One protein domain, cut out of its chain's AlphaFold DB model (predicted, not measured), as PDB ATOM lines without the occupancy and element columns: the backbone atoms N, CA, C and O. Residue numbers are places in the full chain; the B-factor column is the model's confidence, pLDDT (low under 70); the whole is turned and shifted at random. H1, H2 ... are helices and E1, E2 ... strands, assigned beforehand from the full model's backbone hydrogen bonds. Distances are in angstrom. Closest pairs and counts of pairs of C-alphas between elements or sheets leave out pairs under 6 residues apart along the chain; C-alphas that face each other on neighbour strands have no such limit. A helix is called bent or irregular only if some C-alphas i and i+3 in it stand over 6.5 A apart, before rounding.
ATOM      1  N   ILE A  40     165.464 262.623 173.713       87.19
ATOM      2  CA  ILE A  40     165.375 261.207 174.086       87.19
ATOM      3  C   ILE A  40     163.933 260.925 174.490       87.19
ATOM      4  O   ILE A  40     163.416 261.563 175.402       87.19
ATOM      5  N   ILE A  41     163.285 259.978 173.811       90.75
ATOM      6  CA  ILE A  41     161.928 259.552 174.163       90.75
ATOM      7  C   ILE A  41     161.987 258.641 175.385       90.75
ATOM      8  O   ILE A  41     162.793 257.710 175.432       90.75
ATOM      9  N   LEU A  42     161.133 258.914 176.367       92.19
ATOM     10  CA  LEU A  42     161.046 258.167 177.616       92.19
ATOM     11  C   LEU A  42     159.703 257.437 177.734       92.19
ATOM     12  O   LEU A  42     158.663 257.953 177.326       92.19
ATOM     13  N   ASP A  43     159.717 256.269 178.375       91.88
ATOM     14  CA  ASP A  43     158.513 255.639 178.922       91.88
ATOM     15  C   ASP A  43     158.482 255.861 180.436       91.88
ATOM     16  O   ASP A  43     159.293 255.306 181.179       91.88
ATOM     17  N   LEU A  44     157.552 256.705 180.884       94.88
ATOM     18  CA  LEU A  44     157.373 257.053 182.293       94.88
ATOM     19  C   LEU A  44     156.052 256.538 182.871       94.88
ATOM     20  O   LEU A  44     155.670 256.956 183.963       94.88
ATOM     21  N   LYS A  45     155.363 255.606 182.198       92.12
ATOM     22  CA  LYS A  45     154.041 255.122 182.631       92.12
ATOM     23  C   LYS A  45     154.055 254.542 184.048       92.12
ATOM     24  O   LYS A  45     153.148 254.786 184.840       92.12
ATOM     25  N   ASN A  46     155.114 253.812 184.400       91.31
ATOM     26  CA  ASN A  46     155.281 253.271 185.751       91.31
ATOM     27  C   ASN A  46     155.464 254.379 186.799       91.31
ATOM     28  O   ASN A  46     154.917 254.276 187.895       91.31
ATOM     29  N   VAL A  47     156.185 255.447 186.451       93.88
ATOM     30  CA  VAL A  47     156.396 256.597 187.338       93.88
ATOM     31  C   VAL A  47     155.100 257.392 187.496       93.88
ATOM     32  O   VAL A  47     154.755 257.754 188.614       93.88
ATOM     33  N   GLU A  48     154.332 257.600 186.421       93.00
ATOM     34  CA  GLU A  48     153.000 258.219 186.495       93.00
ATOM     35  C   GLU A  48     152.076 257.435 187.434       93.00
ATOM     36  O   GLU A  48     151.476 258.024 188.331       93.00
ATOM     37  N   ASN A  49     152.003 256.109 187.278       91.75
ATOM     38  CA  ASN A  49     151.176 255.255 188.134       91.75
ATOM     39  C   ASN A  49     151.603 255.340 189.604       91.75
ATOM     40  O   ASN A  49     150.754 255.402 190.496       91.75
ATOM     41  N   GLN A  50     152.911 255.364 189.863       91.69
ATOM     42  CA  GLN A  50     153.453 255.509 191.208       91.69
ATOM     43  C   GLN A  50     153.091 256.879 191.802       91.69
ATOM     44  O   GLN A  50     152.625 256.955 192.933       91.69
ATOM     45  N   LEU A  51     153.241 257.970 191.051       91.31
ATOM     46  CA  LEU A  51     152.905 259.317 191.527       91.31
ATOM     47  C   LEU A  51     151.394 259.500 191.745       91.31
ATOM     48  O   LEU A  51     151.004 260.138 192.721       91.31
ATOM     49  N   ALA A  52     150.558 258.895 190.898       88.12
ATOM     50  CA  ALA A  52     149.101 258.916 191.027       88.12
ATOM     51  C   ALA A  52     148.606 258.146 192.263       88.12
ATOM     52  O   ALA A  52     147.736 258.614 192.992       88.12
ATOM     53  N   SER A  53     149.171 256.962 192.519       81.44
ATOM     54  CA  SER A  53     148.762 256.093 193.634       81.44
ATOM     55  C   SER A  53     149.216 256.600 195.004       81.44
ATOM     56  O   SER A  53     148.576 256.304 196.011       81.44
ATOM     57  N   ASN A  54     150.258 257.430 195.053       70.19
ATOM     58  CA  ASN A  54     150.732 258.067 196.284       70.19
ATOM     59  C   ASN A  54     149.876 259.258 196.750       70.19
ATOM     60  O   ASN A  54     150.250 259.939 197.703       70.19
ATOM     61  N   ALA A  55     148.718 259.514 196.125       56.66
ATOM     62  CA  ALA A  55     147.872 260.662 196.439       56.66
ATOM     63  C   ALA A  55     147.395 260.733 197.905       56.66
ATOM     64  O   ALA A  55     147.111 261.842 198.353       56.66
ATOM     65  N   ASN A  56     147.360 259.606 198.639       50.44
ATOM     66  CA  ASN A  56     146.716 259.497 199.960       50.44
ATOM     67  C   ASN A  56     147.536 258.779 201.059       50.44
ATOM     68  O   ASN A  56     147.023 258.588 202.159       50.44
ATOM     69  N   THR A  57     148.766 258.325 200.796       48.25
ATOM     70  CA  THR A  57     149.482 257.375 201.686       48.25
ATOM     71  C   THR A  57     150.795 257.896 202.267       48.25
ATOM     72  O   THR A  57     151.393 257.247 203.126       48.25
ATOM     73  N   LEU A  58     151.249 259.065 201.825       53.41
ATOM     74  CA  LEU A  58     152.531 259.629 202.215       53.41
ATOM     75  C   LEU A  58     152.332 260.703 203.300       53.41
ATOM     76  O   LEU A  58     151.794 261.778 203.050       53.41
ATOM     77  N   ASN A  59     152.765 260.411 204.532       57.69
ATOM     78  CA  ASN A  59     152.927 261.431 205.576       57.69
ATOM     79  C   ASN A  59     153.894 262.524 205.073       57.69
ATOM     80  O   ASN A  59     154.787 262.225 204.290       57.69
ATOM     81  N   LYS A  60     153.823 263.769 205.576       56.03
ATOM     82  CA  LYS A  60     154.710 264.883 205.138       56.03
ATOM     83  C   LYS A  60     156.224 264.561 205.118       56.03
ATOM     84  O   LYS A  60     156.979 265.251 204.446       56.03
ATOM     85  N   ASN A  61     156.659 263.510 205.823       58.28
ATOM     86  CA  ASN A  61     158.052 263.060 205.921       58.28
ATOM     87  C   ASN A  61     158.381 261.772 205.143       58.28
ATOM     88  O   ASN A  61     159.517 261.295 205.212       58.28
ATOM     89  N   SER A  62     157.424 261.150 204.454       69.44
ATOM     90  CA  SER A  62     157.698 259.920 203.712       69.44
ATOM     91  C   SER A  62     158.414 260.227 202.404       69.44
ATOM     92  O   SER A  62     157.994 261.074 201.618       69.44
ATOM     93  N   LYS A  63     159.511 259.508 202.193       80.06
ATOM     94  CA  LYS A  63     160.354 259.593 201.008       80.06
ATOM     95  C   LYS A  63     159.803 258.664 199.934       80.06
ATOM     96  O   LYS A  63     159.603 257.480 200.200       80.06
ATOM     97  N   LEU A  64     159.582 259.193 198.736       90.38
ATOM     98  CA  LEU A  64     159.180 258.414 197.569       90.38
ATOM     99  C   LEU A  64     160.399 258.165 196.681       90.38
ATOM    100  O   LEU A  64     161.022 259.117 196.226       90.38
ATOM    101  N   GLU A  65     160.733 256.910 196.399       94.00
ATOM    102  CA  GLU A  65     161.795 256.593 195.441       94.00
ATOM    103  C   GLU A  65     161.224 256.357 194.043       94.00
ATOM    104  O   GLU A  65     160.370 255.491 193.858       94.00
ATOM    105  N   VAL A  66     161.726 257.095 193.050       95.00
ATOM    106  CA  VAL A  66     161.395 256.896 191.631       95.00
ATOM    107  C   VAL A  66     162.652 256.582 190.831       95.00
ATOM    108  O   VAL A  66     163.744 257.047 191.157       95.00
ATOM    109  N   THR A  67     162.506 255.802 189.762       95.69
ATOM    110  CA  THR A  67     163.590 255.539 188.808       95.69
ATOM    111  C   THR A  67     163.283 256.247 187.495       95.69
ATOM    112  O   THR A  67     162.237 256.002 186.900       95.69
ATOM    113  N   LEU A  68     164.193 257.111 187.048       95.00
ATOM    114  CA  LEU A  68     164.077 257.873 185.806       95.00
ATOM    115  C   LEU A  68     165.283 257.585 184.903       95.00
ATOM    116  O   LEU A  68     166.411 257.552 185.402       95.00
ATOM    117  N   PRO A  69     165.095 257.411 183.585       93.31
ATOM    118  CA  PRO A  69     166.212 257.424 182.651       93.31
ATOM    119  C   PRO A  69     166.873 258.809 182.628       93.31
ATOM    120  O   PRO A  69     166.192 259.835 182.638       93.31
ATOM    121  N   ASN A  70     168.202 258.845 182.583       91.50
ATOM    122  CA  ASN A  70     168.972 260.075 182.434       91.50
ATOM    123  C   ASN A  70     169.360 260.345 180.969       91.50
ATOM    124  O   ASN A  70     169.127 259.533 180.071       91.50
ATOM    125  N   ASN A  71     170.019 261.482 180.735       88.31
ATOM    126  CA  ASN A  71     170.515 261.914 179.421       88.31
ATOM    127  C   ASN A  71     171.547 260.960 178.770       88.31
ATOM    128  O   ASN A  71     171.892 261.131 177.602       88.31
ATOM    129  N   LYS A  72     172.023 259.937 179.496       89.25
ATOM    130  CA  LYS A  72     172.956 258.894 179.027       89.25
ATOM    131  C   LYS A  72     172.258 257.547 178.782       89.25
ATOM    132  O   LYS A  72     172.936 256.547 178.559       89.25
ATOM    133  N   GLY A  73     170.924 257.498 178.862       86.31
ATOM    134  CA  GLY A  73     170.132 256.276 178.688       86.31
ATOM    135  C   GLY A  73     170.251 255.282 179.848       86.31
ATOM    136  O   GLY A  73     169.871 254.123 179.700       86.31
ATOM    137  N   LYS A  74     170.794 255.705 180.996       90.62
ATOM    138  CA  LYS A  74     170.889 254.877 182.205       90.62
ATOM    139  C   LYS A  74     169.774 255.235 183.175       90.62
ATOM    140  O   LYS A  74     169.420 256.400 183.313       90.62
ATOM    141  N   ASN A  75     169.269 254.234 183.883       93.75
ATOM    142  CA  ASN A  75     168.306 254.441 184.955       93.75
ATOM    143  C   ASN A  75     168.995 255.014 186.196       93.75
ATOM    144  O   ASN A  75     170.018 254.493 186.642       93.75
ATOM    145  N   GLU A  76     168.406 256.058 186.764       95.44
ATOM    146  CA  GLU A  76     168.879 256.735 187.966       95.44
ATOM    147  C   GLU A  76     167.740 256.842 188.986       95.44
ATOM    148  O   GLU A  76     166.596 257.145 188.643       95.44
ATOM    149  N   LYS A  77     168.049 256.541 190.251       97.31
ATOM    150  CA  LYS A  77     167.081 256.539 191.350       97.31
ATOM    151  C   LYS A  77     167.112 257.869 192.088       97.31
ATOM    152  O   LYS A  77     168.173 258.273 192.568       97.31
ATOM    153  N   PHE A  78     165.945 258.474 192.259       97.44
ATOM    154  CA  PHE A  78     165.756 259.718 192.992       97.44
ATOM    155  C   PHE A  78     164.881 259.500 194.216       97.44
ATOM    156  O   PHE A  78     163.839 258.852 194.133       97.44
ATOM    157  N   VAL A  79     165.289 260.102 195.329       96.44
ATOM    158  CA  VAL A  79     164.457 260.265 196.519       96.44
ATOM    159  C   VAL A  79     163.693 261.573 196.379       96.44
ATOM    160  O   VAL A  79     164.312 262.633 196.271       96.44
ATOM    161  N   LEU A  80     162.369 261.501 196.396       95.56
ATOM    162  CA  LEU A  80     161.451 262.627 196.285       95.56
ATOM    163  C   LEU A  80     160.781 262.931 197.627       95.56
ATOM    164  O   LEU A  80     160.415 262.030 198.385       95.56
ATOM    165  N   VAL A  81     160.583 264.223 197.872       93.44
ATOM    166  CA  VAL A  81     159.827 264.791 198.988       93.44
ATOM    167  C   VAL A  81     158.792 265.752 198.408       93.44
ATOM    168  O   VAL A  81     159.117 266.589 197.564       93.44
ATOM    169  N   GLU A  82     157.535 265.613 198.825       92.56
ATOM    170  CA  GLU A  82     156.447 266.458 198.329       92.56
ATOM    171  C   GLU A  82     156.614 267.904 198.821       92.56
ATOM    172  O   GLU A  82     156.866 268.160 200.001       92.56
ATOM    173  N   ARG A  83     156.459 268.868 197.912       92.75
ATOM    174  CA  ARG A  83     156.390 270.291 198.241       92.75
ATOM    175  C   ARG A  83     155.020 270.635 198.805       92.75
ATOM    176  O   ARG A  83     153.983 270.219 198.293       92.75
ATOM    177  N   GLU A  84     154.999 271.540 199.773       92.81
ATOM    178  CA  GLU A  84     153.766 272.172 200.255       92.81
ATOM    179  C   GLU A  84     153.301 273.319 199.337       92.81
ATOM    180  O   GLU A  84     152.897 274.380 199.822       92.81
ATOM    181  N   LEU A  85     153.384 273.110 198.016       95.88
ATOM    182  CA  LEU A  85     152.999 274.100 197.010       95.88
ATOM    183  C   LEU A  85     151.493 274.371 197.057       95.88
ATOM    184  O   LEU A  85     151.076 275.523 197.029       95.88
ATOM    185  N   LEU A  86     150.683 273.317 197.165       95.62
ATOM    186  CA  LEU A  86     149.252 273.422 197.434       95.62
ATOM    187  C   LEU A  86     149.017 273.337 198.945       95.62
ATOM    188  O   LEU A  86     149.643 272.518 199.626       95.62
ATOM    189  N   ASN A  87     148.130 274.180 199.472       92.75
ATOM    190  CA  ASN A  87     147.652 274.050 200.850       92.75
ATOM    191  C   ASN A  87     146.663 272.877 200.989       92.75
ATOM    192  O   ASN A  87     146.234 272.313 199.985       92.75
ATOM    193  N   ASP A  88     146.295 272.509 202.219       92.25
ATOM    194  CA  ASP A  88     145.494 271.303 202.479       92.25
ATOM    195  C   ASP A  88     144.131 271.330 201.757       92.25
ATOM    196  O   ASP A  88     143.775 270.364 201.084       92.25
ATOM    197  N   LYS A  89     143.433 272.475 201.756       92.62
ATOM    198  CA  LYS A  89     142.165 272.658 201.027       92.62
ATOM    199  C   LYS A  89     142.342 272.492 199.513       92.62
ATOM    200  O   LYS A  89     141.536 271.846 198.851       92.62
ATOM    201  N   MET A  90     143.408 273.061 198.950       94.19
ATOM    202  CA  MET A  90     143.723 272.908 197.527       94.19
ATOM    203  C   MET A  90     144.130 271.476 197.179       94.19
ATOM    204  O   MET A  90     143.840 271.029 196.076       94.19
ATOM    205  N   LYS A  91     144.789 270.747 198.087       92.88
ATOM    206  CA  LYS A  91     145.122 269.331 197.877       92.88
ATOM    207  C   LYS A  91     143.874 268.455 197.840       92.88
ATOM    208  O   LYS A  91     143.833 267.526 197.044       92.88
ATOM    209  N   GLU A  92     142.867 268.759 198.655       92.75
ATOM    210  CA  GLU A  92     141.563 268.086 198.598       92.75
ATOM    211  C   GLU A  92     140.820 268.398 197.295       92.75
ATOM    212  O   GLU A  92     140.220 267.508 196.696       92.75
ATOM    213  N   GLN A  93     140.886 269.649 196.829       94.12
ATOM    214  CA  GLN A  93     140.226 270.077 195.594       94.12
ATOM    215  C   GLN A  93     140.942 269.582 194.326       94.12
ATOM    216  O   GLN A  93     140.288 269.267 193.334       94.12
ATOM    217  N   PHE A  94     142.274 269.508 194.353       94.69
ATOM    218  CA  PHE A  94     143.125 269.128 193.223       94.69
ATOM    219  C   PHE A  94     144.098 267.998 193.607       94.69
ATOM    220  O   PHE A  94     145.321 268.168 193.524       94.69
ATOM    221  N   PRO A  95     143.593 266.814 194.007       92.69
ATOM    222  CA  PRO A  95     144.428 265.721 194.516       92.69
ATOM    223  C   PRO A  95     145.396 265.177 193.463       92.69
ATOM    224  O   PRO A  95     146.425 264.595 193.807       92.69
ATOM    225  N   ASN A  96     145.091 265.412 192.188       93.12
ATOM    226  CA  ASN A  96     145.880 264.977 191.048       93.12
ATOM    227  C   ASN A  96     147.064 265.895 190.731       93.12
ATOM    228  O   ASN A  96     147.838 265.552 189.848       93.12
ATOM    229  N   ILE A  97     147.225 267.041 191.402       95.88
ATOM    230  CA  ILE A  97     148.331 267.978 191.164       95.88
ATOM    231  C   ILE A  97     149.359 267.830 192.282       95.88
ATOM    232  O   ILE A  97     149.086 268.127 193.444       95.88
ATOM    233  N   LYS A  98     150.570 267.402 191.925       94.75
ATOM    234  CA  LYS A  98     151.660 267.155 192.870       94.75
ATOM    235  C   LYS A  98     152.932 267.881 192.442       94.75
ATOM    236  O   LYS A  98     153.196 268.063 191.255       94.75
ATOM    237  N   SER A  99     153.736 268.273 193.422       95.94
ATOM    238  CA  SER A  99     155.047 268.886 193.211       95.94
ATOM    239  C   SER A  99     156.035 268.290 194.200       95.94
ATOM    240  O   SER A  99     155.700 268.103 195.365       95.94
ATOM    241  N   TYR A 100     157.242 267.986 193.743       96.44
ATOM    242  CA  TYR A 100     158.266 267.282 194.500       96.44
ATOM    243  C   TYR A 100     159.637 267.896 194.256       96.44
ATOM    244  O   TYR A 100     159.983 268.250 193.127       96.44
ATOM    245  N   TYR A 101     160.446 267.948 195.304       96.12
ATOM    246  CA  TYR A 101     161.885 268.160 195.199       96.12
ATOM    247  C   TYR A 101     162.610 266.893 195.640       96.12
ATOM    248  O   TYR A 101     162.064 266.073 196.377       96.12
ATOM    249  N   GLY A 102     163.842 266.707 195.187       95.81
ATOM    250  CA  GLY A 102     164.561 265.484 195.490       95.81
ATOM    251  C   GLY A 102     166.029 265.515 195.127       95.81
ATOM    252  O   GLY A 102     166.570 266.520 194.660       95.81
ATOM    253  N   TYR A 103     166.673 264.377 195.343       96.88
ATOM    254  CA  TYR A 103     168.081 264.167 195.038       96.88
ATOM    255  C   TYR A 103     168.335 262.738 194.562       96.88
ATOM    256  O   TYR A 103     167.575 261.819 194.880       96.88
ATOM    257  N   SER A 104     169.398 262.558 193.783       97.31
ATOM    258  CA  SER A 104     169.826 261.238 193.329       97.31
ATOM    259  C   SER A 104     170.417 260.432 194.483       97.31
ATOM    260  O   SER A 104     171.173 260.942 195.310       97.31
ATOM    261  N   THR A 105     170.081 259.146 194.537       96.50
ATOM    262  CA  THR A 105     170.642 258.197 195.517       96.50
ATOM    263  C   THR A 105     172.120 257.902 195.268       96.50
ATOM    264  O   THR A 105     172.839 257.592 196.213       96.50
ATOM    265  N   SER A 106     172.584 258.011 194.017       94.75
ATOM    266  CA  SER A 106     173.993 257.819 193.653       94.75
ATOM    267  C   SER A 106     174.824 259.094 193.770       94.75
ATOM    268  O   SER A 106     176.034 259.010 193.955       94.75
ATOM    269  N   ASP A 107     174.189 260.262 193.655       94.88
ATOM    270  CA  ASP A 107     174.837 261.566 193.796       94.88
ATOM    271  C   ASP A 107     173.890 262.561 194.492       94.88
ATOM    272  O   ASP A 107     173.057 263.192 193.836       94.88
ATOM    273  N   PRO A 108     174.016 262.758 195.817       94.06
ATOM    274  CA  PRO A 108     173.165 263.689 196.552       94.06
ATOM    275  C   PRO A 108     173.270 265.154 196.100       94.06
ATOM    276  O   PRO A 108     172.396 265.948 196.465       94.06
ATOM    277  N   LEU A 109     174.306 265.537 195.339       95.00
ATOM    278  CA  LEU A 109     174.438 266.877 194.756       95.00
ATOM    279  C   LEU A 109     173.617 267.036 193.473       95.00
ATOM    280  O   LEU A 109     173.283 268.163 193.109       95.00
ATOM    281  N   LYS A 110     173.230 265.935 192.823       96.88
ATOM    282  CA  LYS A 110     172.286 265.961 191.709       96.88
ATOM    283  C   LYS A 110     170.865 266.046 192.238       96.88
ATOM    284  O   LYS A 110     170.367 265.135 192.902       96.88
ATOM    285  N   LYS A 111     170.211 267.162 191.940       97.69
ATOM    286  CA  LYS A 111     168.867 267.485 192.410       97.69
ATOM    287  C   LYS A 111     167.846 267.309 191.300       97.69
ATOM    288  O   LYS A 111     168.164 267.405 190.117       97.69
ATOM    289  N   ILE A 112     166.606 267.078 191.710       97.94
ATOM    290  CA  ILE A 112     165.445 267.032 190.830       97.94
ATOM    291  C   ILE A 112     164.340 267.921 191.395       97.94
ATOM    292  O   ILE A 112     164.084 267.934 192.599       97.94
ATOM    293  N   SER A 113     163.679 268.658 190.512       98.06
ATOM    294  CA  SER A 113     162.382 269.269 190.772       98.06
ATOM    295  C   SER A 113     161.392 268.664 189.795       98.06
ATOM    296  O   SER A 113     161.643 268.694 188.593       98.06
ATOM    297  N   LEU A 114     160.320 268.071 190.311       98.12
ATOM    298  CA  LEU A 114     159.358 267.290 189.543       98.12
ATOM    299  C   LEU A 114     157.936 267.748 189.869       98.12
ATOM    300  O   LEU A 114     157.535 267.755 191.028       98.12
ATOM    301  N   GLY A 115     157.162 268.087 188.848       97.50
ATOM    302  CA  GLY A 115     155.719 268.269 188.924       97.50
ATOM    303  C   GLY A 115     154.990 267.108 188.258       97.50
ATOM    304  O   GLY A 115     155.499 266.475 187.331       97.50
ATOM    305  N   TYR A 116     153.784 266.827 188.737       96.81
ATOM    306  CA  TYR A 116     152.891 265.825 188.170       96.81
ATOM    307  C   TYR A 116     151.454 266.344 188.163       96.81
ATOM    308  O   TYR A 116     150.984 266.886 189.163       96.81
ATOM    309  N   SER A 117     150.754 266.157 187.045       95.75
ATOM    310  CA  SER A 117     149.294 266.228 187.003       95.75
ATOM    311  C   SER A 117     148.707 265.203 186.043       95.75
ATOM    312  O   SER A 117     149.353 264.828 185.067       95.75
ATOM    313  N   THR A 118     147.466 264.765 186.261       92.62
ATOM    314  CA  THR A 118     146.790 263.858 185.314       92.62
ATOM    315  C   THR A 118     146.640 264.492 183.927       92.62
ATOM    316  O   THR A 118     146.788 263.804 182.921       92.62
ATOM    317  N   ALA A 119     146.408 265.808 183.865       89.56
ATOM    318  CA  ALA A 119     146.231 266.535 182.610       89.56
ATOM    319  C   ALA A 119     147.546 266.739 181.831       89.56
ATOM    320  O   ALA A 119     147.554 266.623 180.608       89.56
ATOM    321  N   GLN A 120     148.656 267.037 182.517       91.44
ATOM    322  CA  GLN A 120     149.923 267.425 181.868       91.44
ATOM    323  C   GLN A 120     151.035 266.377 181.996       91.44
ATOM    324  O   GLN A 120     152.084 266.509 181.367       91.44
ATOM    325  N   GLY A 121     150.817 265.321 182.778       95.19
ATOM    326  CA  GLY A 121     151.818 264.305 183.070       95.19
ATOM    327  C   GLY A 121     152.944 264.818 183.969       95.19
ATOM    328  O   GLY A 121     152.769 265.737 184.771       95.19
ATOM    329  N   ILE A 122     154.108 264.190 183.833       97.06
ATOM    330  CA  ILE A 122     155.341 264.525 184.542       97.06
ATOM    331  C   ILE A 122     156.057 265.672 183.821       97.06
ATOM    332  O   ILE A 122     156.264 265.649 182.608       97.06
ATOM    333  N   ASN A 123     156.488 266.659 184.592       97.25
ATOM    334  CA  ASN A 123     157.451 267.668 184.177       97.25
ATOM    335  C   ASN A 123     158.594 267.669 185.187       97.25
ATOM    336  O   ASN A 123     158.348 267.567 186.386       97.25
ATOM    337  N   ALA A 124     159.841 267.742 184.732       97.62
ATOM    338  CA  ALA A 124     160.968 267.762 185.650       97.62
ATOM    339  C   ALA A 124     162.158 268.550 185.115       97.62
ATOM    340  O   ALA A 124     162.402 268.600 183.912       97.62
ATOM    341  N   ILE A 125     162.941 269.096 186.041       97.06
ATOM    342  CA  ILE A 125     164.301 269.567 185.799       97.06
ATOM    343  C   ILE A 125     165.254 268.814 186.724       97.06
ATOM    344  O   ILE A 125     165.047 268.757 187.939       97.06
ATOM    345  N   VAL A 126     166.298 268.239 186.138       97.31
ATOM    346  CA  VAL A 126     167.412 267.612 186.853       97.31
ATOM    347  C   VAL A 126     168.643 268.474 186.650       97.31
ATOM    348  O   VAL A 126     168.920 268.899 185.528       97.31
ATOM    349  N   TYR A 127     169.356 268.762 187.736       95.56
ATOM    350  CA  TYR A 127     170.498 269.666 187.716       95.56
ATOM    351  C   TYR A 127     171.572 269.265 188.739       95.56
ATOM    352  O   TYR A 127     171.279 268.891 189.877       95.56
ATOM    353  N   SER A 128     172.828 269.356 188.315       94.62
ATOM    354  CA  SER A 128     174.049 269.268 189.119       94.62
ATOM    355  C   SER A 128     175.138 270.143 188.483       94.62
ATOM    356  O   SER A 128     174.874 270.901 187.549       94.62
ATOM    357  N   SER A 129     176.382 270.033 188.952       91.00
ATOM    358  CA  SER A 129     177.529 270.663 188.291       91.00
ATOM    359  C   SER A 129     177.854 270.074 186.911       91.00
ATOM    360  O   SER A 129     178.597 270.701 186.163       91.00
ATOM    361  N   THR A 130     177.353 268.877 186.580       88.44
ATOM    362  CA  THR A 130     177.718 268.146 185.349       88.44
ATOM    363  C   THR A 130     176.537 267.729 184.485       88.44
ATOM    364  O   THR A 130     176.732 267.478 183.303       88.44
ATOM    365  N   ASP A 131     175.339 267.599 185.050       89.69
ATOM    366  CA  ASP A 131     174.146 267.188 184.312       89.69
ATOM    367  C   ASP A 131     173.073 268.270 184.466       89.69
ATOM    368  O   ASP A 131     172.761 268.680 185.585       89.69
ATOM    369  N   LYS A 132     172.482 268.715 183.355       93.56
ATOM    370  CA  LYS A 132     171.317 269.604 183.365       93.56
ATOM    371  C   LYS A 132     170.387 269.250 182.215       93.56
ATOM    372  O   LYS A 132     170.725 269.458 181.055       93.56
ATOM    373  N   TYR A 133     169.209 268.734 182.531       94.56
ATOM    374  CA  TYR A 133     168.219 268.354 181.526       94.56
ATOM    375  C   TYR A 133     166.798 268.532 182.050       94.56
ATOM    376  O   TYR A 133     166.556 268.547 183.260       94.56
ATOM    377  N   ILE A 134     165.860 268.666 181.119       95.50
ATOM    378  CA  ILE A 134     164.427 268.728 181.400       95.50
ATOM    379  C   ILE A 134     163.728 267.484 180.860       95.50
ATOM    380  O   ILE A 134     164.186 266.883 179.890       95.50
ATOM    381  N   ILE A 135     162.623 267.112 181.496       95.75
ATOM    382  CA  ILE A 135     161.691 266.082 181.036       95.75
ATOM    383  C   ILE A 135     160.328 266.745 180.890       95.75
ATOM    384  O   ILE A 135     159.824 267.313 181.859       95.75
ATOM    385  N   GLU A 136     159.722 266.642 179.712       93.81
ATOM    386  CA  GLU A 136     158.388 267.178 179.436       93.81
ATOM    387  C   GLU A 136     157.541 266.222 178.610       93.81
ATOM    388  O   GLU A 136     158.062 265.411 177.849       93.81
ATOM    389  N   LYS A 137     156.217 266.344 178.733       91.88
ATOM    390  CA  LYS A 137     155.267 265.674 177.849       91.88
ATOM    391  C   LYS A 137     154.896 266.596 176.689       91.88
ATOM    392  O   LYS A 137     154.213 267.598 176.896       91.88
ATOM    393  N   THR A 138     155.293 266.226 175.476       87.75
ATOM    394  CA  THR A 138     154.976 266.940 174.231       87.75
ATOM    395  C   THR A 138     154.224 265.993 173.305       87.75
ATOM    396  O   THR A 138     154.666 264.872 173.076       87.75
ATOM    397  N   ALA A 139     153.064 266.411 172.787       85.56
ATOM    398  CA  ALA A 139     152.255 265.605 171.860       85.56
ATOM    399  C   ALA A 139     151.997 264.150 172.334       85.56
ATOM    400  O   ALA A 139     151.959 263.212 171.541       85.56
ATOM    401  N   GLY A 140     151.825 263.955 173.647       87.12
ATOM    402  CA  GLY A 140     151.549 262.649 174.256       87.12
ATOM    403  C   GLY A 140     152.778 261.788 174.566       87.12
ATOM    404  O   GLY A 140     152.617 260.748 175.203       87.12
ATOM    405  N   GLN A 141     153.988 262.216 174.196       91.56
ATOM    406  CA  GLN A 141     155.236 261.502 174.474       91.56
ATOM    407  C   GLN A 141     156.101 262.257 175.478       91.56
ATOM    408  O   GLN A 141     156.123 263.487 175.490       91.56
ATOM    409  N   TYR A 142     156.823 261.515 176.317       95.31
ATOM    410  CA  TYR A 142     157.820 262.104 177.199       95.31
ATOM    411  C   TYR A 142     159.133 262.302 176.456       95.31
ATOM    412  O   TYR A 142     159.686 261.357 175.895       95.31
ATOM    413  N   GLU A 143     159.633 263.528 176.490       94.06
ATOM    414  CA  GLU A 143     160.878 263.946 175.870       94.06
ATOM    415  C   GLU A 143     161.842 264.424 176.958       94.06
ATOM    416  O   GLU A 143     161.494 265.265 177.788       94.06
ATOM    417  N   LEU A 144     163.068 263.905 176.936       93.94
ATOM    418  CA  LEU A 144     164.194 264.451 177.681       93.94
ATOM    419  C   LEU A 144     165.028 265.329 176.753       93.94
ATOM    420  O   LEU A 144     165.443 264.887 175.676       93.94
ATOM    421  N   ILE A 145     165.294 266.556 177.200       92.19
ATOM    422  CA  ILE A 145     166.082 267.550 176.470       92.19
ATOM    423  C   ILE A 145     167.232 268.003 177.366       92.19
ATOM    424  O   ILE A 145     167.016 268.542 178.453       92.19
ATOM    425  N   ASP A 146     168.464 267.771 176.914       91.69
ATOM    426  CA  ASP A 146     169.646 268.299 177.596       91.69
ATOM    427  C   ASP A 146     169.717 269.823 177.441       91.69
ATOM    428  O   ASP A 146     169.334 270.363 176.403       91.69
ATOM    429  N   SER A 147     170.234 270.516 178.454       86.38
ATOM    430  CA  SER A 147     170.417 271.965 178.428       86.38
ATOM    431  C   SER A 147     171.233 272.459 177.234       86.38
ATOM    432  O   SER A 147     170.945 273.536 176.717       86.38
ATOM    433  N   GLU A 148     172.187 271.661 176.748       84.88
ATOM    434  CA  GLU A 148     172.980 271.973 175.551       84.88
ATOM    435  C   GLU A 148     172.142 271.976 174.263       84.88
ATOM    436  O   GLU A 148     172.506 272.617 173.281       84.88
ATOM    437  N   ASN A 149     171.006 271.275 174.273       84.19
ATOM    438  CA  ASN A 149     170.078 271.167 173.150       84.19
ATOM    439  C   ASN A 149     168.902 272.154 173.250       84.19
ATOM    440  O   ASN A 149     168.023 272.133 172.389       84.19
ATOM    441  N   LEU A 150     168.855 273.002 174.285       78.88
ATOM    442  CA  LEU A 150     167.845 274.055 174.388       78.88
ATOM    443  C   LEU A 150     168.119 275.179 173.370       78.88
ATOM    444  O   LEU A 150     169.275 275.431 173.021       78.88
ATOM    445  N   PRO A 151     167.079 275.895 172.900       72.00
ATOM    446  CA  PRO A 151     167.253 277.015 171.987       72.00
ATOM    447  C   PRO A 151     168.198 278.054 172.569       72.00
ATOM    448  O   PRO A 151     168.041 278.509 173.704       72.00
ATOM    449  N   ARG A 182     162.442 281.115 204.233       93.31
ATOM    450  CA  ARG A 182     161.192 281.895 204.209       93.31
ATOM    451  C   ARG A 182     160.168 281.223 203.312       93.31
ATOM    452  O   ARG A 182     160.464 280.899 202.167       93.31
ATOM    453  N   LYS A 183     158.949 281.071 203.822       94.12
ATOM    454  CA  LYS A 183     157.813 280.553 203.063       94.12
ATOM    455  C   LYS A 183     156.821 281.683 202.806       94.12
ATOM    456  O   LYS A 183     156.312 282.268 203.761       94.12
ATOM    457  N   TYR A 184     156.546 281.979 201.540       95.25
ATOM    458  CA  TYR A 184     155.601 283.021 201.133       95.25
ATOM    459  C   TYR A 184     154.329 282.423 200.540       95.25
ATOM    460  O   TYR A 184     154.364 281.385 199.874       95.25
ATOM    461  N   LYS A 185     153.203 283.113 200.749       95.44
ATOM    462  CA  LYS A 185     151.998 282.875 199.954       95.44
ATOM    463  C   LYS A 185     152.171 283.528 198.584       95.44
ATOM    464  O   LYS A 185     152.540 284.697 198.508       95.44
ATOM    465  N   LEU A 186     151.912 282.773 197.526       96.00
ATOM    466  CA  LEU A 186     152.060 283.198 196.140       96.00
ATOM    467  C   LEU A 186     150.688 283.225 195.465       96.00
ATOM    468  O   LEU A 186     150.074 282.181 195.256       96.00
ATOM    469  N   ALA A 187     150.216 284.420 195.126       95.50
ATOM    470  CA  ALA A 187     149.023 284.602 194.313       95.50
ATOM    471  C   ALA A 187     149.431 284.827 192.851       95.50
ATOM    472  O   ALA A 187     150.307 285.644 192.573       95.50
ATOM    473  N   ILE A 188     148.818 284.086 191.929       95.44
ATOM    474  CA  ILE A 188     149.091 284.169 190.490       95.44
ATOM    475  C   ILE A 188     147.762 284.366 189.777       95.44
ATOM    476  O   ILE A 188     146.839 283.580 189.974       95.44
ATOM    477  N   ALA A 189     147.684 285.402 188.945       95.69
ATOM    478  CA  ALA A 189     146.564 285.605 188.041       95.69
ATOM    479  C   ALA A 189     146.872 284.968 186.678       95.69
ATOM    480  O   ALA A 189     147.983 285.121 186.165       95.69
ATOM    481  N   THR A 190     145.899 284.271 186.091       96.00
ATOM    482  CA  THR A 190     146.034 283.616 184.780       96.00
ATOM    483  C   THR A 190     144.950 284.106 183.831       96.00
ATOM    484  O   THR A 190     143.765 284.097 184.167       96.00
ATOM    485  N   ASP A 191     145.347 284.553 182.641       95.12
ATOM    486  CA  ASP A 191     144.413 285.024 181.623       95.12
ATOM    487  C   ASP A 191     143.814 283.866 180.808       95.12
ATOM    488  O   ASP A 191     144.251 282.710 180.878       95.12
ATOM    489  N   TYR A 192     142.798 284.180 180.003       94.69
ATOM    490  CA  TYR A 192     142.145 283.172 179.171       94.69
ATOM    491  C   TYR A 192     143.100 282.533 178.152       94.69
ATOM    492  O   TYR A 192     143.011 281.328 177.924       94.69
ATOM    493  N   GLN A 193     144.022 283.295 177.551       92.94
ATOM    494  CA  GLN A 193     144.925 282.757 176.527       92.94
ATOM    495  C   GLN A 193     145.921 281.759 177.119       92.94
ATOM    496  O   GLN A 193     146.108 280.676 176.558       92.94
ATOM    497  N   TYR A 194     146.491 282.067 178.286       94.50
ATOM    498  CA  TYR A 194     147.307 281.135 179.058       94.50
ATOM    499  C   TYR A 194     146.525 279.856 179.366       94.50
ATOM    500  O   TYR A 194     146.970 278.748 179.057       94.50
ATOM    501  N   ASN A 195     145.316 279.999 179.909       96.12
ATOM    502  CA  ASN A 195     144.488 278.862 180.302       96.12
ATOM    503  C   ASN A 195     144.066 278.003 179.096       96.12
ATOM    504  O   ASN A 195     144.060 276.772 179.186       96.12
ATOM    505  N   LYS A 196     143.782 278.623 177.943       94.88
ATOM    506  CA  LYS A 196     143.464 277.916 176.695       94.88
ATOM    507  C   LYS A 196     144.662 277.165 176.136       94.88
ATOM    508  O   LYS A 196     144.505 276.010 175.750       94.88
ATOM    509  N   TYR A 197     145.850 277.764 176.165       93.50
ATOM    510  CA  TYR A 197     147.078 277.110 175.714       93.50
ATOM    511  C   TYR A 197     147.343 275.801 176.472       93.50
ATOM    512  O   TYR A 197     147.519 274.751 175.856       93.50
ATOM    513  N   PHE A 198     147.294 275.835 177.808       92.75
ATOM    514  CA  PHE A 198     147.565 274.650 178.631       92.75
ATOM    515  C   PHE A 198     146.437 273.614 178.645       92.75
ATOM    516  O   PHE A 198     146.672 272.466 179.021       92.75
ATOM    517  N   SER A 199     145.234 273.992 178.216       91.75
ATOM    518  CA  SER A 199     144.098 273.069 178.079       91.75
ATOM    519  C   SER A 199     144.045 272.396 176.700       91.75
ATOM    520  O   SER A 199     143.267 271.464 176.486       91.75
ATOM    521  N   GLY A 200     144.893 272.828 175.760       88.69
ATOM    522  CA  GLY A 200     144.978 272.264 174.417       88.69
ATOM    523  C   GLY A 200     143.659 272.401 173.654       88.69
ATOM    524  O   GLY A 200     143.142 273.499 173.457       88.69
ATOM    525  N   THR A 201     143.107 271.274 173.202       87.81
ATOM    526  CA  THR A 201     141.832 271.249 172.467       87.81
ATOM    527  C   THR A 201     140.606 271.350 173.374       87.81
ATOM    528  O   THR A 201     139.514 271.616 172.876       87.81
ATOM    529  N   GLN A 202     140.762 271.156 174.687       91.75
ATOM    530  CA  GLN A 202     139.665 271.200 175.651       91.75
ATOM    531  C   GLN A 202     139.375 272.633 176.113       91.75
ATOM    532  O   GLN A 202     140.148 273.569 175.872       91.75
ATOM    533  N   GLU A 203     138.227 272.816 176.760       93.88
ATOM    534  CA  GLU A 203     137.908 274.077 177.423       93.88
ATOM    535  C   GLU A 203     138.686 274.216 178.737       93.88
ATOM    536  O   GLU A 203     138.886 273.212 179.429       93.88
ATOM    537  N   PRO A 204     139.137 275.431 179.096       96.19
ATOM    538  CA  PRO A 204     139.920 275.608 180.303       96.19
ATOM    539  C   PRO A 204     139.125 275.351 181.575       96.19
ATOM    540  O   PRO A 204     137.999 275.822 181.732       96.19
ATOM    541  N   THR A 205     139.748 274.656 182.523       96.62
ATOM    542  CA  THR A 205     139.204 274.444 183.863       96.62
ATOM    543  C   THR A 205     140.146 275.028 184.907       96.62
ATOM    544  O   THR A 205     141.323 275.294 184.651       96.62
ATOM    545  N   LEU A 206     139.636 275.219 186.123       96.31
ATOM    546  CA  LEU A 206     140.470 275.656 187.237       96.31
ATOM    547  C   LEU A 206     141.595 274.644 187.522       96.31
ATOM    548  O   LEU A 206     142.729 275.044 187.758       96.31
ATOM    549  N   GLU A 207     141.316 273.340 187.429       96.19
ATOM    550  CA  GLU A 207     142.327 272.294 187.629       96.19
ATOM    551  C   GLU A 207     143.433 272.355 186.563       96.19
ATOM    552  O   GLU A 207     144.612 272.296 186.914       96.19
ATOM    553  N   THR A 208     143.097 272.536 185.275       96.31
ATOM    554  CA  THR A 208     144.122 272.645 184.218       96.31
ATOM    555  C   THR A 208     144.963 273.912 184.367       96.31
ATOM    556  O   THR A 208     146.173 273.861 184.132       96.31
ATOM    557  N   SER A 209     144.362 275.013 184.832       97.31
ATOM    558  CA  SER A 209     145.073 276.256 185.152       97.31
ATOM    559  C   SER A 209     146.055 276.082 186.313       97.31
ATOM    560  O   SER A 209     147.245 276.369 186.170       97.31
ATOM    561  N   ILE A 210     145.608 275.527 187.446       97.62
ATOM    562  CA  ILE A 210     146.483 275.273 188.603       97.62
ATOM    563  C   ILE A 210     147.584 274.264 188.250       97.62
ATOM    564  O   ILE A 210     148.726 274.413 188.689       97.62
ATOM    565  N   ALA A 211     147.287 273.270 187.406       97.25
ATOM    566  CA  ALA A 211     148.286 272.324 186.919       97.25
ATOM    567  C   ALA A 211     149.356 273.018 186.061       97.25
ATOM    568  O   ALA A 211     150.537 272.692 186.187       97.25
ATOM    569  N   ALA A 212     148.965 273.994 185.237       97.00
ATOM    570  CA  ALA A 212     149.884 274.778 184.415       97.00
ATOM    571  C   ALA A 212     150.788 275.668 185.267       97.00
ATOM    572  O   ALA A 212     152.006 275.667 185.087       97.00
ATOM    573  N   VAL A 213     150.206 276.343 186.262       97.81
ATOM    574  CA  VAL A 213     150.957 277.135 187.242       97.81
ATOM    575  C   VAL A 213     151.957 276.251 187.989       97.81
ATOM    576  O   VAL A 213     153.133 276.601 188.095       97.81
ATOM    577  N   SER A 214     151.527 275.073 188.449       97.38
ATOM    578  CA  SER A 214     152.403 274.093 189.103       97.38
ATOM    579  C   SER A 214     153.548 273.648 188.185       97.38
ATOM    580  O   SER A 214     154.704 273.668 188.608       97.38
ATOM    581  N   LYS A 215     153.261 273.344 186.907       96.94
ATOM    582  CA  LYS A 215     154.282 273.018 185.897       96.94
ATOM    583  C   LYS A 215     155.300 274.150 185.745       96.94
ATOM    584  O   LYS A 215     156.497 273.884 185.771       96.94
ATOM    585  N   SER A 216     154.866 275.405 185.621       96.19
ATOM    586  CA  SER A 216     155.787 276.549 185.538       96.19
ATOM    587  C   SER A 216     156.674 276.651 186.783       96.19
ATOM    588  O   SER A 216     157.888 276.842 186.677       96.19
ATOM    589  N   LEU A 217     156.088 276.464 187.968       97.38
ATOM    590  CA  LEU A 217     156.813 276.524 189.232       97.38
ATOM    591  C   LEU A 217     157.815 275.376 189.408       97.38
ATOM    592  O   LEU A 217     158.844 275.596 190.040       97.38
ATOM    593  N   THR A 218     157.613 274.207 188.792       97.56
ATOM    594  CA  THR A 218     158.609 273.118 188.791       97.56
ATOM    595  C   THR A 218     159.989 273.583 188.318       97.56
ATOM    596  O   THR A 218     160.998 273.164 188.890       97.56
ATOM    597  N   TYR A 219     160.048 274.465 187.316       95.38
ATOM    598  CA  TYR A 219     161.307 274.974 186.759       95.38
ATOM    599  C   TYR A 219     161.869 276.172 187.521       95.38
ATOM    600  O   TYR A 219     163.078 276.389 187.518       95.38
ATOM    601  N   ILE A 220     160.997 276.950 188.165       95.44
ATOM    602  CA  ILE A 220     161.350 278.217 188.814       95.44
ATOM    603  C   ILE A 220     161.768 277.999 190.271       95.44
ATOM    604  O   ILE A 220     162.756 278.576 190.726       95.44
ATOM    605  N   LEU A 221     161.044 277.144 190.999       95.69
ATOM    606  CA  LEU A 221     161.253 276.904 192.428       95.69
ATOM    607  C   LEU A 221     162.695 276.534 192.799       95.69
ATOM    608  O   LEU A 221     163.169 277.092 193.783       95.69
ATOM    609  N   PRO A 222     163.436 275.705 192.033       95.12
ATOM    610  CA  PRO A 222     164.832 275.400 192.345       95.12
ATOM    611  C   PRO A 222     165.726 276.620 192.563       95.12
ATOM    612  O   PRO A 222     166.606 276.575 193.414       95.12
ATOM    613  N   ILE A 223     165.507 277.706 191.819       93.19
ATOM    614  CA  ILE A 223     166.312 278.929 191.934       93.19
ATOM    615  C   ILE A 223     165.995 279.623 193.263       93.19
ATOM    616  O   ILE A 223     166.889 279.942 194.041       93.19
ATOM    617  N   TYR A 224     164.708 279.799 193.566       94.56
ATOM    618  CA  TYR A 224     164.272 280.431 194.813       94.56
ATOM    619  C   TYR A 224     164.659 279.610 196.045       94.56
ATOM    620  O   TYR A 224     165.124 280.167 197.039       94.56
ATOM    621  N   GLU A 225     164.510 278.289 195.975       92.81
ATOM    622  CA  GLU A 225     164.791 277.386 197.087       92.81
ATOM    623  C   GLU A 225     166.295 277.297 197.370       92.81
ATOM    624  O   GLU A 225     166.693 277.390 198.531       92.81
ATOM    625  N   ASN A 226     167.132 277.159 196.334       89.44
ATOM    626  CA  ASN A 226     168.569 276.939 196.512       89.44
ATOM    627  C   ASN A 226     169.365 278.232 196.712       89.44
ATOM    628  O   ASN A 226     170.272 278.238 197.544       89.44
ATOM    629  N   ASP A 227     169.035 279.302 195.983       89.00
ATOM    630  CA  ASP A 227     169.858 280.520 195.957       89.00
ATOM    631  C   ASP A 227     169.324 281.584 196.924       89.00
ATOM    632  O   ASP A 227     170.077 282.387 197.470       89.00
ATOM    633  N   LEU A 228     168.008 281.594 197.161       90.69
ATOM    634  CA  LEU A 228     167.352 282.603 197.999       90.69
ATOM    635  C   LEU A 228     166.801 282.034 199.310       90.69
ATOM    636  O   LEU A 228     166.351 282.806 200.154       90.69
ATOM    637  N   SER A 229     166.841 280.710 199.509       92.44
ATOM    638  CA  SER A 229     166.197 280.029 200.648       92.44
ATOM    639  C   SER A 229     164.716 280.417 200.806       92.44
ATOM    640  O   SER A 229     164.209 280.591 201.918       92.44
ATOM    641  N   ILE A 230     164.024 280.580 199.676       94.12
ATOM    642  CA  ILE A 230     162.611 280.950 199.585       94.12
ATOM    643  C   ILE A 230     161.806 279.776 199.035       94.12
ATOM    644  O   ILE A 230     162.151 279.207 198.002       94.12
ATOM    645  N   SER A 231     160.683 279.471 199.677       94.38
ATOM    646  CA  SER A 231     159.644 278.613 199.113       94.38
ATOM    647  C   SER A 231     158.308 279.325 198.997       94.38
ATOM    648  O   SER A 231     158.027 280.316 199.679       94.38
ATOM    649  N   PHE A 232     157.468 278.787 198.119       96.69
ATOM    650  CA  PHE A 232     156.137 279.306 197.859       96.69
ATOM    651  C   PHE A 232     155.068 278.263 198.168       96.69
ATOM    652  O   PHE A 232     155.228 277.075 197.891       96.69
ATOM    653  N   GLN A 233     153.957 278.745 198.710       96.94
ATOM    654  CA  GLN A 233     152.684 278.041 198.755       96.94
ATOM    655  C   GLN A 233     151.655 278.895 198.022       96.94
ATOM    656  O   GLN A 233     151.582 280.099 198.258       96.94
ATOM    657  N   LEU A 234     150.872 278.296 197.131       97.19
ATOM    658  CA  LEU A 234     149.825 279.006 196.411       97.19
ATOM    659  C   LEU A 234     148.787 279.575 197.385       97.19
ATOM    660  O   LEU A 234     148.426 278.945 198.384       97.19
ATOM    661  N   ALA A 235     148.360 280.803 197.106       95.50
ATOM    662  CA  ALA A 235     147.337 281.489 197.876       95.50
ATOM    663  C   ALA A 235     145.969 280.806 197.720       95.50
ATOM    664  O   ALA A 235     145.712 280.088 196.758       95.50
ATOM    665  N   ASP A 236     145.082 281.054 198.679       92.06
ATOM    666  CA  ASP A 236     143.685 280.641 198.587       92.06
ATOM    667  C   ASP A 236     142.926 281.478 197.547       92.06
ATOM    668  O   ASP A 236     143.342 282.580 197.193       92.06
ATOM    669  N   ASN A 237     141.765 280.981 197.114       93.31
ATOM    670  CA  ASN A 237     140.821 281.691 196.242       93.31
ATOM    671  C   ASN A 237     141.388 282.107 194.867       93.31
ATOM    672  O   ASN A 237     140.971 283.118 194.296       93.31
ATOM    673  N   LEU A 238     142.337 281.335 194.320       95.12
ATOM    674  CA  LEU A 238     142.888 281.582 192.979       95.12
ATOM    675  C   LEU A 238     141.836 281.497 191.866       95.12
ATOM    676  O   LEU A 238     142.053 282.056 190.796       95.12
ATOM    677  N   ASP A 239     140.684 280.870 192.114       95.25
ATOM    678  CA  ASP A 239     139.526 280.877 191.216       95.25
ATOM    679  C   ASP A 239     139.052 282.296 190.872       95.25
ATOM    680  O   ASP A 239     138.610 282.533 189.752       95.25
ATOM    681  N   LYS A 240     139.230 283.264 191.781       95.62
ATOM    682  CA  LYS A 240     138.851 284.666 191.546       95.62
ATOM    683  C   LYS A 240     139.786 285.417 190.599       95.62
ATOM    684  O   LYS A 240     139.422 286.473 190.095       95.62
ATOM    685  N   VAL A 241     140.995 284.903 190.390       95.88
ATOM    686  CA  VAL A 241     142.015 285.505 189.512       95.88
ATOM    687  C   VAL A 241     142.442 284.559 188.387       95.88
ATOM    688  O   VAL A 241     143.416 284.820 187.683       95.88
ATOM    689  N   THR A 242     141.687 283.475 188.203       96.88
ATOM    690  CA  THR A 242     141.839 282.508 187.118       96.88
ATOM    691  C   THR A 242     140.722 282.726 186.108       96.88
ATOM    692  O   THR A 242     139.570 282.361 186.343       96.88
ATOM    693  N   TYR A 243     141.049 283.312 184.959       96.81
ATOM    694  CA  TYR A 243     140.056 283.663 183.947       96.81
ATOM    695  C   TYR A 243     139.935 282.553 182.906       96.81
ATOM    696  O   TYR A 243     140.802 282.375 182.052       96.81
ATOM    697  N   LEU A 244     138.846 281.784 182.986       96.56
ATOM    698  CA  LEU A 244     138.616 280.598 182.151       96.56
ATOM    699  C   LEU A 244     137.862 280.892 180.847       96.56
ATOM    700  O   LEU A 244     137.803 280.034 179.973       96.56
ATOM    701  N   THR A 245     137.303 282.095 180.691       95.25
ATOM    702  CA  THR A 245     136.587 282.505 179.474       95.25
ATOM    703  C   THR A 245     137.098 283.845 178.963       95.25
ATOM    704  O   THR A 245     137.473 284.722 179.742       95.25
ATOM    705  N   ALA A 246     137.048 284.045 177.645       92.31
ATOM    706  CA  ALA A 246     137.466 285.308 177.036       92.31
ATOM    707  C   ALA A 246     136.683 286.519 177.579       92.31
ATOM    708  O   ALA A 246     137.259 287.584 177.763       92.31
ATOM    709  N   ALA A 247     135.390 286.348 177.878       91.94
ATOM    710  CA  ALA A 247     134.525 287.423 178.368       91.94
ATOM    711  C   ALA A 247     134.832 287.859 179.812       91.94
ATOM    712  O   ALA A 247     134.524 288.989 180.181       91.94
ATOM    713  N   THR A 248     135.410 286.974 180.629       91.38
ATOM    714  CA  THR A 248     135.754 287.284 182.027       91.38
ATOM    715  C   THR A 248     137.170 287.829 182.175       91.38
ATOM    716  O   THR A 248     137.445 288.497 183.163       91.38
ATOM    717  N   SER A 249     138.053 287.579 181.201       92.12
ATOM    718  CA  SER A 249     139.457 287.992 181.241       92.12
ATOM    719  C   SER A 249     139.610 289.515 181.099       92.12
ATOM    720  O   SER A 249     139.343 290.050 180.022       92.12
ATOM    721  N   PRO A 250     140.094 290.232 182.133       91.50
ATOM    722  CA  PRO A 250     140.290 291.680 182.073       91.50
ATOM    723  C   PRO A 250     141.593 292.065 181.357       91.50
ATOM    724  O   PRO A 250     141.823 293.241 181.068       91.50
ATOM    725  N   PHE A 251     142.458 291.084 181.083       90.44
ATOM    726  CA  PHE A 251     143.776 291.296 180.505       90.44
ATOM    727  C   PHE A 251     143.697 291.681 179.030       90.44
ATOM    728  O   PHE A 251     143.066 291.007 178.214       90.44
ATOM    729  N   LYS A 252     144.382 292.776 178.701       84.50
ATOM    730  CA  LYS A 252     144.623 293.258 177.338       84.50
ATOM    731  C   LYS A 252     146.106 293.099 177.007       84.50
ATOM    732  O   LYS A 252     146.912 292.807 177.882       84.50
ATOM    733  N   THR A 253     146.483 293.341 175.758       78.81
ATOM    734  CA  THR A 253     147.881 293.255 175.303       78.81
ATOM    735  C   THR A 253     148.810 294.287 175.952       78.81
ATOM    736  O   THR A 253     150.029 294.132 175.930       78.81
ATOM    737  N   THR A 254     148.253 295.329 176.571       81.56
ATOM    738  CA  THR A 254     148.990 296.404 177.234       81.56
ATOM    739  C   THR A 254     148.603 296.538 178.705       81.56
ATOM    740  O   THR A 254     147.490 296.215 179.112       81.56
ATOM    741  N   GLY A 255     149.533 297.036 179.526       83.38
ATOM    742  CA  GLY A 255     149.273 297.361 180.930       83.38
ATOM    743  C   GLY A 255     149.141 296.145 181.851       83.38
ATOM    744  O   GLY A 255     148.582 296.279 182.936       83.38
ATOM    745  N   LEU A 256     149.666 294.983 181.444       87.25
ATOM    746  CA  LEU A 256     149.509 293.712 182.161       87.25
ATOM    747  C   LEU A 256     149.866 293.809 183.648       87.25
ATOM    748  O   LEU A 256     149.072 293.380 184.471       87.25
ATOM    749  N   ASN A 257     150.991 294.430 184.017       88.00
ATOM    750  CA  ASN A 257     151.396 294.536 185.427       88.00
ATOM    751  C   ASN A 257     150.393 295.330 186.276       88.00
ATOM    752  O   ASN A 257     150.062 294.916 187.384       88.00
ATOM    753  N   ALA A 258     149.897 296.455 185.752       90.81
ATOM    754  CA  ALA A 258     148.917 297.276 186.457       90.81
ATOM    755  C   ALA A 258     147.578 296.536 186.601       90.81
ATOM    756  O   ALA A 258     146.955 296.593 187.659       90.81
ATOM    757  N   GLU A 259     147.162 295.802 185.563       93.12
ATOM    758  CA  GLU A 259     145.941 294.999 185.626       93.12
ATOM    759  C   GLU A 259     146.103 293.803 186.576       93.12
ATOM    760  O   GLU A 259     145.219 293.562 187.389       93.12
ATOM    761  N   VAL A 260     147.246 293.105 186.564       93.44
ATOM    762  CA  VAL A 260     147.545 292.021 187.518       93.44
ATOM    763  C   VAL A 260     147.467 292.543 188.951       93.44
ATOM    764  O   VAL A 260     146.759 291.951 189.761       93.44
ATOM    765  N   GLN A 261     148.129 293.666 189.254       93.44
ATOM    766  CA  GLN A 261     148.100 294.272 190.588       93.44
ATOM    767  C   GLN A 261     146.663 294.576 191.025       93.44
ATOM    768  O   GLN A 261     146.231 294.136 192.085       93.44
ATOM    769  N   LYS A 262     145.891 295.247 190.164       94.25
ATOM    770  CA  LYS A 262     144.488 295.582 190.423       94.25
ATOM    771  C   LYS A 262     143.638 294.341 190.709       94.25
ATOM    772  O   LYS A 262     142.833 294.361 191.637       94.25
ATOM    773  N   GLN A 263     143.799 293.276 189.923       95.25
ATOM    774  CA  GLN A 263     143.025 292.048 190.113       95.25
ATOM    775  C   GLN A 263     143.431 291.296 191.380       95.25
ATOM    776  O   GLN A 263     142.564 290.753 192.061       95.25
ATOM    777  N   LEU A 264     144.717 291.277 191.728       94.88
ATOM    778  CA  LEU A 264     145.182 290.655 192.965       94.88
ATOM    779  C   LEU A 264     144.717 291.438 194.199       94.88
ATOM    780  O   LEU A 264     144.193 290.825 195.127       94.88
ATOM    781  N   ASP A 265     144.816 292.768 194.194       94.06
ATOM    782  CA  ASP A 265     144.377 293.610 195.315       94.06
ATOM    783  C   ASP A 265     142.870 293.491 195.558       94.06
ATOM    784  O   ASP A 265     142.433 293.328 196.694       94.06
ATOM    785  N   ALA A 266     142.071 293.519 194.489       94.06
ATOM    786  CA  ALA A 266     140.616 293.464 194.595       94.06
ATOM    787  C   ALA A 266     140.084 292.092 195.042       94.06
ATOM    788  O   ALA A 266     139.049 292.028 195.704       94.06
ATOM    789  N   ASN A 267     140.751 290.997 194.656       94.12
ATOM    790  CA  ASN A 267     140.201 289.647 194.815       94.12
ATOM    791  C   ASN A 267     140.910 288.787 195.873       94.12
ATOM    792  O   ASN A 267     140.298 287.839 196.378       94.12
ATOM    793  N   ILE A 268     142.176 289.090 196.181       91.94
ATOM    794  CA  ILE A 268     143.039 288.307 197.083       91.94
ATOM    795  C   ILE A 268     143.565 289.154 198.250       91.94
ATOM    796  O   ILE A 268     143.596 288.663 199.373       91.94
ATOM    797  N   GLY A 269     144.005 290.390 197.987       79.25
ATOM    798  CA  GLY A 269     144.726 291.251 198.937       79.25
ATOM    799  C   GLY A 269     143.881 291.942 200.015       79.25
ATOM    800  O   GLY A 269     144.443 292.707 200.799       79.25
TER     801      GLY A 269
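Overview. This is residues 40 to 151 and 182 to 269 of the 270 residues of an uncharacterized protein of Flavobacteriaceae bacterium (UniProt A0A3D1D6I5). A curled antiparallel sheet of eight strands folds back on itself, its edge strands E1 and E2 approaching each other at Leu 42 and Pro 69; the long helix H4 lies along one face and H1 is on the opposite face. A small parallel sheet, E9 and E10, packs through E10 on H4, while H3 meets H4 near its beginning and H5 and H6 lie farther out at that end. The printed part has 200 residues with six named helices and ten named strands, in the order E1 H1 E2 E3 H2 E4 E5 E6 E7 E8 E9 H3 H4 E10 H5 H6. The large sheet runs E1 E8 E7 E6 E5 E4 E3 E2, and the class is mixed, helices and strands. The whole is compact, with a radius of gyration of the C-alphas of 17.3 A and spans of 49 by 34 by 32 A.

Arrangement. E1, residues 40 to 42, is the antiparallel neighbour of E8, residues 141 to 146, with N 40 and O 144 3.0 A apart. H1, residues 45 to 56, is on the large sheet at a height of 7.5 A, over none of its strands, and is irregular, with C-alphas 53 and 56 7.5 A apart. E2, residues 64 to 69, and E3, residues 75 to 82, form a hairpin with N 66 and O 78 3.0 A apart. H2, residues 88 to 93, touches no helix and is not on the large sheet. E4, residues 98 to 104, is antiparallel to E3, with N 81 and O 101 2.8 A apart. E4, E5 of residues 111 to 117, E6 of 121 to 127, E7 of 132 to 138 and E8 form a meander of successive hairpins, each strand the antiparallel neighbour of the one before; N 114 and O 100, N 135 and O 124, and N 143 and O 136 are each 2.8 A apart, N 123 and O 115 2.9 A. This strongly twisted sheet is a folded sheet, bent into two leaves: E1 E8 E7 E6 E5 face E3 E2, with E4 as the hinge. E9, residues 182 to 186, H3, residues 192 to 199, H4, residues 206 to 227, and E10, residues 230 to 234, make a strand-helix-strand unit, two parallel strands joined through helices, with a right-handed crossover; N 184 and O 231 are 2.9 A apart. H4 is over E6 and E5 at a height of 8.7 A, along the strands at 6 degrees to E5 on the local plane; its closest C-alphas to E5 are Thr 218 and Gly 115, 5.6 A. H4 has a kink of 48 degrees near residue 220 and is only just irregular, C-alphas 219 and 222 being 6.6 A apart. H3 touches H4 at its residues 208 to 212 alone, about perpendicular at 90 degrees, closest at the C-alphas of Asn 195 and Ser 209, 5.5 A. H5, residues 238 to 241, touches H6, residues 256 to 267, closest at the C-alphas of Lys 240 and Asn 267, 6.1 A. Every O i to N i+4 pair is within hydrogen-bond range in H2, H3 and H6, against 6 of 8 in H1 and 14 of 18 in H4; H5 is too short for such a pair.

Along the chain. E1 begins at C-alpha 40, (165.375, 261.207, 174.086). H4 is 31.0 A long from C-alpha 206, (140.470, 275.656, 187.237); E3 is 21.5 A, H1 19.3 A and H6 16.2 A. H6 ends at C-alpha 267, (140.201, 289.647, 194.815).

Size, cuts and confidence. The two C-alphas farthest apart, those of Ser 106 and Ala 247, are 51.7 A apart. Residues 152 to 181 are not printed, and C-alphas 151 and 182 are 33.1 A apart across the cut. The link from H5 to H6, residues 242 to 255, is long; residues 253 to 258, of which 256 to 258 belong to H6, stand free. The mean pLDDT of the printed part is 91.6, and residues 55 to 62 are under 70.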